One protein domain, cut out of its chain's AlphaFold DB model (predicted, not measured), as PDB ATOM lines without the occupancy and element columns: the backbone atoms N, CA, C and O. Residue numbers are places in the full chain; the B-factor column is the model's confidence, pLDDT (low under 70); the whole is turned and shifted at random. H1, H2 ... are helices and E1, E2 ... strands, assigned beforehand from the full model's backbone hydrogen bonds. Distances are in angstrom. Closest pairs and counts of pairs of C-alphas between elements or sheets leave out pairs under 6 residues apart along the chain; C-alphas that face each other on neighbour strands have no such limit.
ATOM      1  N   TYR A   3      64.085  87.031 102.185       61.72
ATOM      2  CA  TYR A   3      65.460  87.343 102.555       61.72
ATOM      3  C   TYR A   3      66.368  87.178 101.342       61.72
ATOM      4  O   TYR A   3      66.161  86.291 100.512       61.72
ATOM      5  N   ILE A   4      67.379  88.034 101.259       66.50
ATOM      6  CA  ILE A   4      68.455  87.922 100.279       66.50
ATOM      7  C   ILE A   4      69.778  87.883 101.033       66.50
ATOM      8  O   ILE A   4      70.013  88.697 101.930       66.50
ATOM      9  N   LEU A   5      70.618  86.915 100.667       63.41
ATOM     10  CA  LEU A   5      71.954  86.719 101.218       63.41
ATOM     11  C   LEU A   5      72.984  87.303 100.250       63.41
ATOM     12  O   LEU A   5      73.108  86.834  99.126       63.41
ATOM     13  N   GLY A   6      73.736  88.309 100.689       59.75
ATOM     14  CA  GLY A   6      74.933  88.786  99.997       59.75
ATOM     15  C   GLY A   6      76.180  88.123 100.579       59.75
ATOM     16  O   GLY A   6      76.820  88.702 101.461       59.75
ATOM     17  N   GLY A   7      76.487  86.902 100.129       57.47
ATOM     18  CA  GLY A   7      77.652  86.123 100.570       57.47
ATOM     19  C   GLY A   7      78.959  86.513  99.869       57.47
ATOM     20  O   GLY A   7      78.972  87.379  99.001       57.47
ATOM     21  N   LYS A   8      80.081  85.857 100.214       56.66
ATOM     22  CA  LYS A   8      81.411  86.145  99.629       56.66
ATOM     23  C   LYS A   8      81.488  85.950  98.108       56.66
ATOM     24  O   LYS A   8      82.214  86.689  97.444       56.66
ATOM     25  N   ASP A   9      80.726  84.998  97.580       53.59
ATOM     26  CA  ASP A   9      80.687  84.653  96.150       53.59
ATOM     27  C   ASP A   9      79.836  85.624  95.320       53.59
ATOM     28  O   ASP A   9      79.874  85.620  94.090       53.59
ATOM     29  N   ASP A  10      79.119  86.508  96.008       54.75
ATOM     30  CA  ASP A  10      78.146  87.460  95.482       54.75
ATOM     31  C   ASP A  10      78.656  88.905  95.500       54.75
ATOM     32  O   ASP A  10      77.918  89.881  95.306       54.75
ATOM     33  N   LEU A  11      79.963  89.040  95.709       60.75
ATOM     34  CA  LEU A  11      80.662  90.302  95.836       60.75
ATOM     35  C   LEU A  11      81.267  90.715  94.502       60.75
ATOM     36  O   LEU A  11      81.858  89.925  93.767       60.75
ATOM     37  N   SER A  12      81.147  92.002  94.206       53.88
ATOM     38  CA  SER A  12      81.892  92.665  93.146       53.88
ATOM     39  C   SER A  12      83.039  93.459  93.764       53.88
ATOM     40  O   SER A  12      82.855  94.205  94.729       53.88
ATOM     41  N   VAL A  13      84.240  93.292  93.205       59.56
ATOM     42  CA  VAL A  13      85.406  94.106  93.549       59.56
ATOM     43  C   VAL A  13      85.508  95.233  92.533       59.56
ATOM     44  O   VAL A  13      85.841  95.005  91.373       59.56
ATOM     45  N   ARG A  14      85.231  96.470  92.956       58.44
ATOM     46  CA  ARG A  14      85.427  97.652  92.102       58.44
ATOM     47  C   ARG A  14      86.764  98.305  92.433       58.44
ATOM     48  O   ARG A  14      86.929  98.877  93.511       58.44
ATOM     49  N   LEU A  15      87.700  98.246  91.490       52.84
ATOM     50  CA  LEU A  15      88.963  98.981  91.540       52.84
ATOM     51  C   LEU A  15      88.742 100.382  90.956       52.84
ATOM     52  O   LEU A  15      88.842 100.593  89.752       52.84
ATOM     53  N   LYS A  16      88.431 101.360  91.809       50.03
ATOM     54  CA  LYS A  16      88.552 102.786  91.464       50.03
ATOM     55  C   LYS A  16      89.566 103.418  92.412       50.03
ATOM     56  O   LYS A  16      89.438 103.305  93.630       50.03
ATOM     57  N   SER A  17      90.576 104.081  91.848       47.94
ATOM     58  CA  SER A  17      91.466 104.986  92.593       47.94
ATOM     59  C   SER A  17      92.225 104.320  93.759       47.94
ATOM     60  O   SER A  17      92.202 104.819  94.882       47.94
ATOM     61  N   ARG A  18      92.880 103.171  93.512       49.31
ATOM     62  CA  ARG A  18      93.688 102.405  94.495       49.31
ATOM     63  C   ARG A  18      92.932 101.891  95.738       49.31
ATOM     64  O   ARG A  18      93.566 101.413  96.672       49.31
ATOM     65  N   LYS A  19      91.594 101.944  95.767       52.34
ATOM     66  CA  LYS A  19      90.777 101.391  96.862       52.34
ATOM     67  C   LYS A  19      89.965 100.196  96.370       52.34
ATOM     68  O   LYS A  19      89.170 100.323  95.443       52.34
ATOM     69  N   VAL A  20      90.144  99.052  97.027       61.59
ATOM     70  CA  VAL A  20      89.304  97.861  96.852       61.59
ATOM     71  C   VAL A  20      87.978  98.126  97.562       61.59
ATOM     72  O   VAL A  20      87.945  98.287  98.783       61.59
ATOM     73  N   LYS A  21      86.879  98.223  96.808       62.78
ATOM     74  CA  LYS A  21      85.525  98.250  97.377       62.78
ATOM     75  C   LYS A  21      84.839  96.924  97.108       62.78
ATOM     76  O   LYS A  21      84.779  96.491  95.961       62.78
ATOM     77  N   ILE A  22      84.319  96.342  98.180       68.25
ATOM     78  CA  ILE A  22      83.515  95.130  98.178       68.25
ATOM     79  C   ILE A  22      82.050  95.556  98.306       68.25
ATOM     80  O   ILE A  22      81.683  96.224  99.279       68.25
ATOM     81  N   SER A  23      81.231  95.207  97.318       70.44
ATOM     82  CA  SER A  23      79.791  95.489  97.306       70.44
ATOM     83  C   SER A  23      79.003  94.311  96.730       70.44
ATOM     84  O   SER A  23      79.531  93.635  95.842       70.44
ATOM     85  N   PRO A  24      77.745  94.100  97.158       73.38
ATOM     86  CA  PRO A  24      76.821  93.195  96.480       73.38
ATOM     87  C   PRO A  24      76.775  93.464  94.976       73.38
ATOM     88  O   PRO A  24      76.918  94.611  94.540       73.38
ATOM     89  N   ARG A  25      76.601  92.406  94.182       74.31
ATOM     90  CA  ARG A  25      76.331  92.517  92.743       74.31
ATOM     91  C   ARG A  25      75.036  93.287  92.483       74.31
ATOM     92  O   ARG A  25      74.105  93.250  93.281       74.31
ATOM     93  N   ASP A  26      74.955  93.922  91.319       75.25
ATOM     94  CA  ASP A  26      73.801  94.748  90.947       75.25
ATOM     95  C   ASP A  26      72.490  93.930  90.889       75.25
ATOM     96  O   ASP A  26      71.447  94.424  91.311       75.25
ATOM     97  N   ASN A  27      72.543  92.648  90.497       78.69
ATOM     98  CA  ASN A  27      71.376  91.747  90.506       78.69
ATOM     99  C   ASN A  27      70.784  91.546  91.909       78.69
ATOM    100  O   ASN A  27      69.573  91.446  92.059       78.69
ATOM    101  N   ILE A  28      71.625  91.548  92.941       78.94
ATOM    102  CA  ILE A  28      71.199  91.358  94.332       78.94
ATOM    103  C   ILE A  28      70.428  92.586  94.810       78.94
ATOM    104  O   ILE A  28      69.403  92.465  95.476       78.94
ATOM    105  N   TYR A  29      70.880  93.779  94.418       78.19
ATOM    106  CA  TYR A  29      70.139  95.011  94.667       78.19
ATOM    107  C   TYR A  29      68.833  95.076  93.878       78.19
ATOM    108  O   TYR A  29      67.832  95.541  94.418       78.19
ATOM    109  N   LEU A  30      68.827  94.596  92.631       79.94
ATOM    110  CA  LEU A  30      67.622  94.540  91.807       79.94
ATOM    111  C   LEU A  30      66.566  93.623  92.431       79.94
ATOM    112  O   LEU A  30      65.435  94.053  92.644       79.94
ATOM    113  N   GLU A  31      66.935  92.386  92.762       80.81
ATOM    114  CA  GLU A  31      66.043  91.430  93.420       80.81
ATOM    115  C   GLU A  31      65.532  91.990  94.746       80.81
ATOM    116  O   GLU A  31      64.330  91.972  95.013       80.81
ATOM    117  N   PHE A  32      66.423  92.574  95.549       80.81
ATOM    118  CA  PHE A  32      66.041  93.186  96.812       80.81
ATOM    119  C   PHE A  32      65.049  94.333  96.632       80.81
ATOM    120  O   PHE A  32      64.049  94.391  97.346       80.81
ATOM    121  N   GLY A  33      65.280  95.202  95.648       78.12
ATOM    122  CA  GLY A  33      64.364  96.278  95.289       78.12
ATOM    123  C   GLY A  33      62.995  95.762  94.841       78.12
ATOM    124  O   GLY A  33      61.975  96.290  95.280       78.12
ATOM    125  N   LEU A  34      62.950  94.697  94.034       80.69
ATOM    126  CA  LEU A  34      61.698  94.075  93.587       80.69
ATOM    127  C   LEU A  34      60.903  93.493  94.762       80.69
ATOM    128  O   LEU A  34      59.706  93.763  94.893       80.69
ATOM    129  N   TYR A  35      61.558  92.752  95.660       80.94
ATOM    130  CA  TYR A  35      60.888  92.201  96.838       80.94
ATOM    131  C   TYR A  35      60.471  93.286  97.825       80.94
ATOM    132  O   TYR A  35      59.364  93.227  98.347       80.94
ATOM    133  N   ALA A  36      61.303  94.301  98.072       77.19
ATOM    134  CA  ALA A  36      60.924  95.455  98.885       77.19
ATOM    135  C   ALA A  36      59.754  96.238  98.266       77.19
ATOM    136  O   ALA A  36      58.917  96.741  99.006       77.19
ATOM    137  N   GLY A  37      59.636  96.292  96.938       72.81
ATOM    138  CA  GLY A  37      58.498  96.912  96.257       72.81
ATOM    139  C   GLY A  37      57.188  96.138  96.432       72.81
ATOM    140  O   GLY A  37      56.162  96.729  96.755       72.81
ATOM    141  N   ILE A  38      57.217  94.812  96.259       73.56
ATOM    142  CA  ILE A  38      56.017  93.958  96.352       73.56
ATOM    143  C   ILE A  38      55.619  93.706  97.812       73.56
ATOM    144  O   ILE A  38      54.445  93.758  98.178       73.56
ATOM    145  N   LEU A  39      56.597  93.401  98.665       74.50
ATOM    146  CA  LEU A  39      56.365  93.015 100.052       74.50
ATOM    147  C   LEU A  39      56.452  94.189 101.028       74.50
ATOM    148  O   LEU A  39      55.977  94.027 102.143       74.50
ATOM    149  N   SER A  40      56.938  95.358 100.622       73.06
ATOM    150  CA  SER A  40      57.356  96.474 101.485       73.06
ATOM    151  C   SER A  40      58.733  96.277 102.148       73.06
ATOM    152  O   SER A  40      59.128  95.145 102.448       73.06
ATOM    153  N   PRO A  41      59.460  97.375 102.446       73.31
ATOM    154  CA  PRO A  41      60.725  97.342 103.187       73.31
ATOM    155  C   PRO A  41      60.652  96.621 104.539       73.31
ATOM    156  O   PRO A  41      61.629  96.015 104.960       73.31
ATOM    157  N   ALA A  42      59.492  96.639 105.205       73.56
ATOM    158  CA  ALA A  42      59.300  96.002 106.508       73.56
ATOM    159  C   ALA A  42      59.327  94.462 106.451       73.56
ATOM    160  O   ALA A  42      59.464  93.818 107.485       73.56
ATOM    161  N   ARG A  43      59.180  93.858 105.261       75.81
ATOM    162  CA  ARG A  43      59.144  92.394 105.060       75.81
ATOM    163  C   ARG A  43      60.281  91.877 104.173       75.81
ATOM    164  O   ARG A  43      60.241  90.712 103.752       75.81
ATOM    165  N   SER A  44      61.266  92.731 103.914       82.56
ATOM    166  CA  SER A  44      62.420  92.450 103.068       82.56
ATOM    167  C   SER A  44      63.696  92.677 103.863       82.56
ATOM    168  O   SER A  44      64.008  93.800 104.252       82.56
ATOM    169  N   TYR A  45      64.436  91.594 104.094       83.31
ATOM    170  CA  TYR A  45      65.640  91.605 104.921       83.31
ATOM    171  C   TYR A  45      66.853  91.401 104.043       83.31
ATOM    172  O   TYR A  45      66.915  90.439 103.271       83.31
ATOM    173  N   PHE A  46      67.825  92.290 104.198       83.75
ATOM    174  CA  PHE A  46      69.085  92.165 103.492       83.75
ATOM    175  C   PHE A  46      70.168  91.687 104.448       83.75
ATOM    176  O   PHE A  46      70.651  92.464 105.273       83.75
ATOM    177  N   LEU A  47      70.517  90.402 104.364       85.25
ATOM    178  CA  LEU A  47      71.613  89.832 105.143       85.25
ATOM    179  C   LEU A  47      72.910  89.988 104.357       85.25
ATOM    180  O   LEU A  47      73.031  89.470 103.247       85.25
ATOM    181  N   ILE A  48      73.891  90.674 104.933       84.12
ATOM    182  CA  ILE A  48      75.122  91.010 104.224       84.12
ATOM    183  C   ILE A  48      76.361  90.838 105.104       84.12
ATOM    184  O   ILE A  48      76.333  91.122 106.302       84.12
ATOM    185  N   ASP A  49      77.467  90.402 104.505       83.38
ATOM    186  CA  ASP A  49      78.763  90.384 105.184       83.38
ATOM    187  C   ASP A  49      79.154  91.810 105.627       83.38
ATOM    188  O   ASP A  49      79.050  92.776 104.862       83.38
ATOM    189  N   GLU A  50      79.609  91.952 106.873       82.62
ATOM    190  CA  GLU A  50      79.958  93.224 107.513       82.62
ATOM    191  C   GLU A  50      80.958  94.049 106.686       82.62
ATOM    192  O   GLU A  50      80.869  95.279 106.648       82.62
ATOM    193  N   LYS A  51      81.856  93.383 105.951       79.62
ATOM    194  CA  LYS A  51      82.883  94.023 105.111       79.62
ATOM    195  C   LYS A  51      82.311  94.663 103.845       79.62
ATOM    196  O   LYS A  51      83.021  95.402 103.156       79.62
ATOM    197  N   CYS A  52      81.047  94.403 103.524       75.25
ATOM    198  CA  CYS A  52      80.408  94.907 102.322       75.25
ATOM    199  C   CYS A  52      79.821  96.298 102.523       75.25
ATOM    200  O   CYS A  52      79.069  96.575 103.464       75.25
ATOM    201  N   LYS A  53      80.109  97.182 101.570       75.19
ATOM    202  CA  LYS A  53      79.489  98.503 101.522       75.19
ATOM    203  C   LYS A  53      78.157  98.416 100.790       75.19
ATOM    204  O   LYS A  53      78.094  97.885  99.682       75.19
ATOM    205  N   ILE A  54      77.123  98.968 101.418       74.00
ATOM    206  CA  ILE A  54      75.797  99.126 100.818       74.00
ATOM    207  C   ILE A  54      75.629 100.540 100.277       74.00
ATOM    208  O   ILE A  54      76.286 101.468 100.761       74.00
ATOM    209  N   ALA A  55      74.763 100.701  99.279       70.75
ATOM    210  CA  ALA A  55      74.304 102.023  98.874       70.75
ATOM    211  C   ALA A  55      73.608 102.708 100.060       70.75
ATOM    212  O   ALA A  55      72.821 102.075 100.767       70.75
ATOM    213  N   SER A  56      73.900 103.990 100.284       65.69
ATOM    214  CA  SER A  56      73.285 104.780 101.359       65.69
ATOM    215  C   SER A  56      71.764 104.841 101.237       65.69
ATOM    216  O   SER A  56      71.074 104.891 102.248       65.69
ATOM    217  N   ASP A  57      71.246 104.746 100.012       62.94
ATOM    218  CA  ASP A  57      69.813 104.772  99.705       62.94
ATOM    219  C   ASP A  57      69.053 103.562 100.285       62.94
ATOM    220  O   ASP A  57      67.835 103.599 100.429       62.94
ATOM    221  N   LEU A  58      69.766 102.496 100.670       64.81
ATOM    222  CA  LEU A  58      69.199 101.283 101.275       64.81
ATOM    223  C   LEU A  58      69.280 101.279 102.810       64.81
ATOM    224  O   LEU A  58      68.846 100.316 103.437       64.81
ATOM    225  N   LEU A  59      69.816 102.340 103.430       58.94
ATOM    226  CA  LEU A  59      69.932 102.457 104.893       58.94
ATOM    227  C   LEU A  59      68.573 102.580 105.607       58.94
ATOM    228  O   LEU A  59      68.511 102.371 106.813       58.94
ATOM    229  N   GLY A  60      67.495 102.892 104.879       55.53
ATOM    230  CA  GLY A  60      66.122 102.916 105.398       55.53
ATOM    231  C   GLY A  60      65.408 101.557 105.399       55.53
ATOM    232  O   GLY A  60      64.233 101.491 105.747       55.53
ATOM    233  N   ILE A  61      66.083 100.480 104.984       65.94
ATOM    234  CA  ILE A  61      65.529  99.121 104.914       65.94
ATOM    235  C   ILE A  61      66.216  98.244 105.973       65.94
ATOM    236  O   ILE A  61      67.329  98.542 106.405       65.94
ATOM    237  N   THR A  62      65.570  97.165 106.428       69.06
ATOM    238  CA  THR A  62      66.137  96.271 107.446       69.06
ATOM    239  C   THR A  62      67.342  95.491 106.902       69.06
ATOM    240  O   THR A  62      67.211  94.417 106.310       69.06
ATOM    241  N   VAL A  63      68.538  96.046 107.107       79.31
ATOM    242  CA  VAL A  63      69.822  95.416 106.774       79.31
ATOM    243  C   VAL A  63      70.414  94.775 108.024       79.31
ATOM    244  O   VAL A  63      70.623  95.445 109.032       79.31
ATOM    245  N   LEU A  64      70.737  93.488 107.939       84.50
ATOM    246  CA  LEU A  64      71.398  92.731 108.999       84.50
ATOM    247  C   LEU A  64      72.810  92.368 108.545       84.50
ATOM    248  O   LEU A  64      73.015  91.900 107.425       84.50
ATOM    249  N   ARG A  65      73.794  92.608 109.411       85.75
ATOM    250  CA  ARG A  65      75.212  92.404 109.100       85.75
ATOM    251  C   ARG A  65      75.788  91.257 109.910       85.75
ATOM    252  O   ARG A  65      75.567  91.194 111.115       85.75
ATOM    253  N   TYR A  66      76.570  90.402 109.260       86.94
ATOM    254  CA  TYR A  66      77.278  89.307 109.921       86.94
ATOM    255  C   TYR A  66      78.768  89.317 109.560       86.94
ATOM    256  O   TYR A  66      79.144  89.662 108.443       86.94
ATOM    257  N   SER A  67      79.628  88.907 110.488       86.62
ATOM    258  CA  SER A  67      81.077  88.749 110.263       86.62
ATOM    259  C   SER A  67      81.611  87.365 110.614       86.62
ATOM    260  O   SER A  67      82.706  86.993 110.192       86.62
ATOM    261  N   ASN A  68      80.839  86.577 111.360       86.50
ATOM    262  CA  ASN A  68      81.169  85.214 111.756       86.50
ATOM    263  C   ASN A  68      79.899  84.369 111.969       86.50
ATOM    264  O   ASN A  68      78.779  84.886 111.989       86.50
ATOM    265  N   SER A  69      80.064  83.061 112.170       86.06
ATOM    266  CA  SER A  69      78.942  82.129 112.345       86.06
ATOM    267  C   SER A  69      78.053  82.440 113.552       86.06
ATOM    268  O   SER A  69      76.871  82.112 113.512       86.06
ATOM    269  N   GLN A  70      78.584  83.061 114.612       88.94
ATOM    270  CA  GLN A  70      77.771  83.466 115.759       88.94
ATOM    271  C   GLN A  70      76.879  84.654 115.395       88.94
ATOM    272  O   GLN A  70      75.666  84.543 115.503       88.94
ATOM    273  N   SER A  71      77.451  85.716 114.822       88.12
ATOM    274  CA  SER A  71      76.678  86.871 114.344       88.12
ATOM    275  C   SER A  71      75.637  86.492 113.285       88.12
ATOM    276  O   SER A  71      74.564  87.086 113.226       88.12
ATOM    277  N   LEU A  72      75.914  85.463 112.474       87.00
ATOM    278  CA  LEU A  72      74.951  84.923 111.519       87.00
ATOM    279  C   LEU A  72      73.770  84.252 112.235       87.00
ATOM    280  O   LEU A  72      72.625  84.497 111.864       87.00
ATOM    281  N   ARG A  73      74.027  83.452 113.279       88.62
ATOM    282  CA  ARG A  73      72.963  82.869 114.117       88.62
ATOM    283  C   ARG A  73      72.116  83.949 114.781       88.62
ATOM    284  O   ARG A  73      70.894  83.828 114.785       88.62
ATOM    285  N   ASP A  74      72.748  85.011 115.268       89.06
ATOM    286  CA  ASP A  74      72.052  86.130 115.904       89.06
ATOM    287  C   ASP A  74      71.175  86.881 114.884       89.06
ATOM    288  O   ASP A  74      70.018  87.189 115.165       89.06
ATOM    289  N   CYS A  75      71.674  87.091 113.658       87.25
ATOM    290  CA  CYS A  75      70.879  87.625 112.550       87.25
ATOM    291  C   CYS A  75      69.669  86.731 112.238       87.25
ATOM    292  O   CYS A  75      68.556  87.228 112.092       87.25
ATOM    293  N   CYS A  76      69.857  85.409 112.164       87.50
ATOM    294  CA  CYS A  76      68.757  84.469 111.937       87.50
ATOM    295  C   CYS A  76      67.711  84.514 113.059       87.50
ATOM    296  O   CYS A  76      66.515  84.440 112.775       87.50
ATOM    297  N   ALA A  77      68.135  84.660 114.319       89.81
ATOM    298  CA  ALA A  77      67.227  84.809 115.453       89.81
ATOM    299  C   ALA A  77      66.392  86.097 115.344       89.81
ATOM    300  O   ALA A  77      65.172  86.037 115.493       89.81
ATOM    301  N   GLN A  78      67.018  87.221 114.980       86.50
ATOM    302  CA  GLN A  78      66.322  88.493 114.750       86.50
ATOM    303  C   GLN A  78      65.312  88.402 113.601       86.50
ATOM    304  O   GLN A  78      64.178  88.863 113.732       86.50
ATOM    305  N   VAL A  79      65.683  87.766 112.482       85.62
ATOM    306  CA  VAL A  79      64.745  87.528 111.371       85.62
ATOM    307  C   VAL A  79      63.572  86.674 111.841       85.62
ATOM    308  O   VAL A  79      62.429  87.013 111.553       85.62
ATOM    309  N   LYS A  80      63.823  85.598 112.596       88.31
ATOM    310  CA  LYS A  80      62.771  84.711 113.113       88.31
ATOM    311  C   LYS A  80      61.788  85.450 114.022       88.31
ATOM    312  O   LYS A  80      60.582  85.257 113.894       88.31
ATOM    313  N   GLU A  81      62.288  86.285 114.925       88.25
ATOM    314  CA  GLU A  81      61.452  87.108 115.801       88.25
ATOM    315  C   GLU A  81      60.598  88.083 114.987       88.25
ATOM    316  O   GLU A  81      59.376  88.111 115.137       88.25
ATOM    317  N   LYS A  82      61.207  88.794 114.034       82.62
ATOM    318  CA  LYS A  82      60.473  89.710 113.157       82.62
ATOM    319  C   LYS A  82      59.451  88.997 112.276       82.62
ATOM    320  O   LYS A  82      58.364  89.522 112.066       82.62
ATOM    321  N   MET A  83      59.753  87.789 111.797       80.94
ATOM    322  CA  MET A  83      58.790  86.941 111.083       80.94
ATOM    323  C   MET A  83      57.590  86.595 111.960       80.94
ATOM    324  O   MET A  83      56.456  86.623 111.488       80.94
ATOM    325  N   TRP A  84      57.828  86.280 113.233       85.25
ATOM    326  CA  TRP A  84      56.758  85.986 114.178       85.25
ATOM    327  C   TRP A  84      55.893  87.216 114.461       85.25
ATOM    328  O   TRP A  84      54.668  87.109 114.460       85.25
ATOM    329  N   GLU A  85      56.501  88.387 114.647       84.12
ATOM    330  CA  GLU A  85      55.779  89.656 114.781       84.12
ATOM    331  C   GLU A  85      54.931  89.950 113.536       84.12
ATOM    332  O   GLU A  85      53.720  90.133 113.649       84.12
ATOM    333  N   GLU A  86      55.532  89.903 112.342       76.94
ATOM    334  CA  GLU A  86      54.839  90.157 111.074       76.94
ATOM    335  C   GLU A  86      53.733  89.136 110.781       76.94
ATOM    336  O   GLU A  86      52.725  89.498 110.183       76.94
ATOM    337  N   SER A  87      53.860  87.882 111.231       76.94
ATOM    338  CA  SER A  87      52.812  86.861 111.050       76.94
ATOM    339  C   SER A  87      51.491  87.209 111.746       76.94
ATOM    340  O   SER A  87      50.438  86.701 111.367       76.94
ATOM    341  N   LYS A  88      51.540  88.092 112.749       81.75
ATOM    342  CA  LYS A  88      50.369  88.565 113.496       81.75
ATOM    343  C   LYS A  88      49.745  89.816 112.879       81.75
ATOM    344  O   LYS A  88      48.696  90.259 113.343       81.75
ATOM    345  N   LEU A  89      50.388  90.409 111.871       78.88
ATOM    346  CA  LEU A  89      49.974  91.666 111.260       78.88
ATOM    347  C   LEU A  89      49.331  91.420 109.893       78.88
ATOM    348  O   LEU A  89      49.915  90.805 109.004       78.88
TER     349      LEU A  89
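AT A GLANCE: This is residues 3 to 89 of the 257 residues of the protein "TIR-like domain-containing protein" of Firmicutes bacterium CAG:137 (UniProt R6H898). A small sheet of three parallel strands, E1, E4 and E5, lies between two helices, H1 over one face and H2 over the other, and both helices run along the strands. A two-stranded hairpin, E2 and E3, reaches away from this helix-sheet-helix body and makes one end of the longest axis. The printed part has 87 residues, with two named helices and five named strands in the order E1, E2, E3, H1, E4, E5, H2; the class is mixed, helices and strands. The sheet's order is E1, E4, E5, and the hairpin is a separate antiparallel sheet. The whole is compact by its radius of gyration of the C-alphas, 13.8 A, yet elongated in outline, spanning 49 by 30 by 19 A.

HOW THE PARTS SIT: In the three-stranded sheet, E4, residues 44 to 49, is the inner strand. E1, residues 3 to 6, is an edge strand parallel to E4 at 21 degrees, with N 6 and O 47 2.9 A apart, within hydrogen-bond range. E5, residues 63 to 66, is the other edge strand, parallel to E4 at 30 degrees, with N 64 and O 46 2.9 A apart, within hydrogen-bond range. H1, residues 26 to 39, is on the sheet at a height of 8.8 A, over E1 and E4; its closest C-alphas to E4 are those of Ala 36 and Ser 44, 5.4 A apart. H2, residues 69 to 87, is on the opposite face at a height of 9.8 A, over E4 and E5; its closest C-alphas to E5 are those of Leu 72 and Tyr 66, 5.2 A apart. This makes three layers, a sheet with a helix on each face. On the local plane H1 stands at 8 degrees to E4 and H2 at 4 degrees. H1 and H2 are apart. E2, residues 11 to 16, and E3, residues 19 to 24, form a hairpin, antiparallel at 149 degrees, with N 12 and O 23 2.8 A apart, within hydrogen-bond range. E3 and E4 are near each other, while E2 and E4 are apart. In H1 and H2 every O i to N i+4 pair is within hydrogen-bond range.

IN THESE COORDINATES: E4 is 16.6 A from first to last C-alpha, E1 9.9 A and E5 10.1 A. E1 begins at C-alpha 3, (65.460, 87.343, 102.555). H1 measures 19.7 A, E2 15.4 A and E3 16.2 A. H2 measures 26.6 A and ends at C-alpha 87, (52.812, 86.861, 111.050).

THE WHOLE: The two C-alphas farthest apart are those of Arg 18 and Lys 88, 49.3 A. The printed part has no cut. The link from E4 to E5, residues 50 to 62, is long; the others are tight. The mean pLDDT of the printed part is 74.2, and residues 3 to 22 and 56 to 62 are under 70.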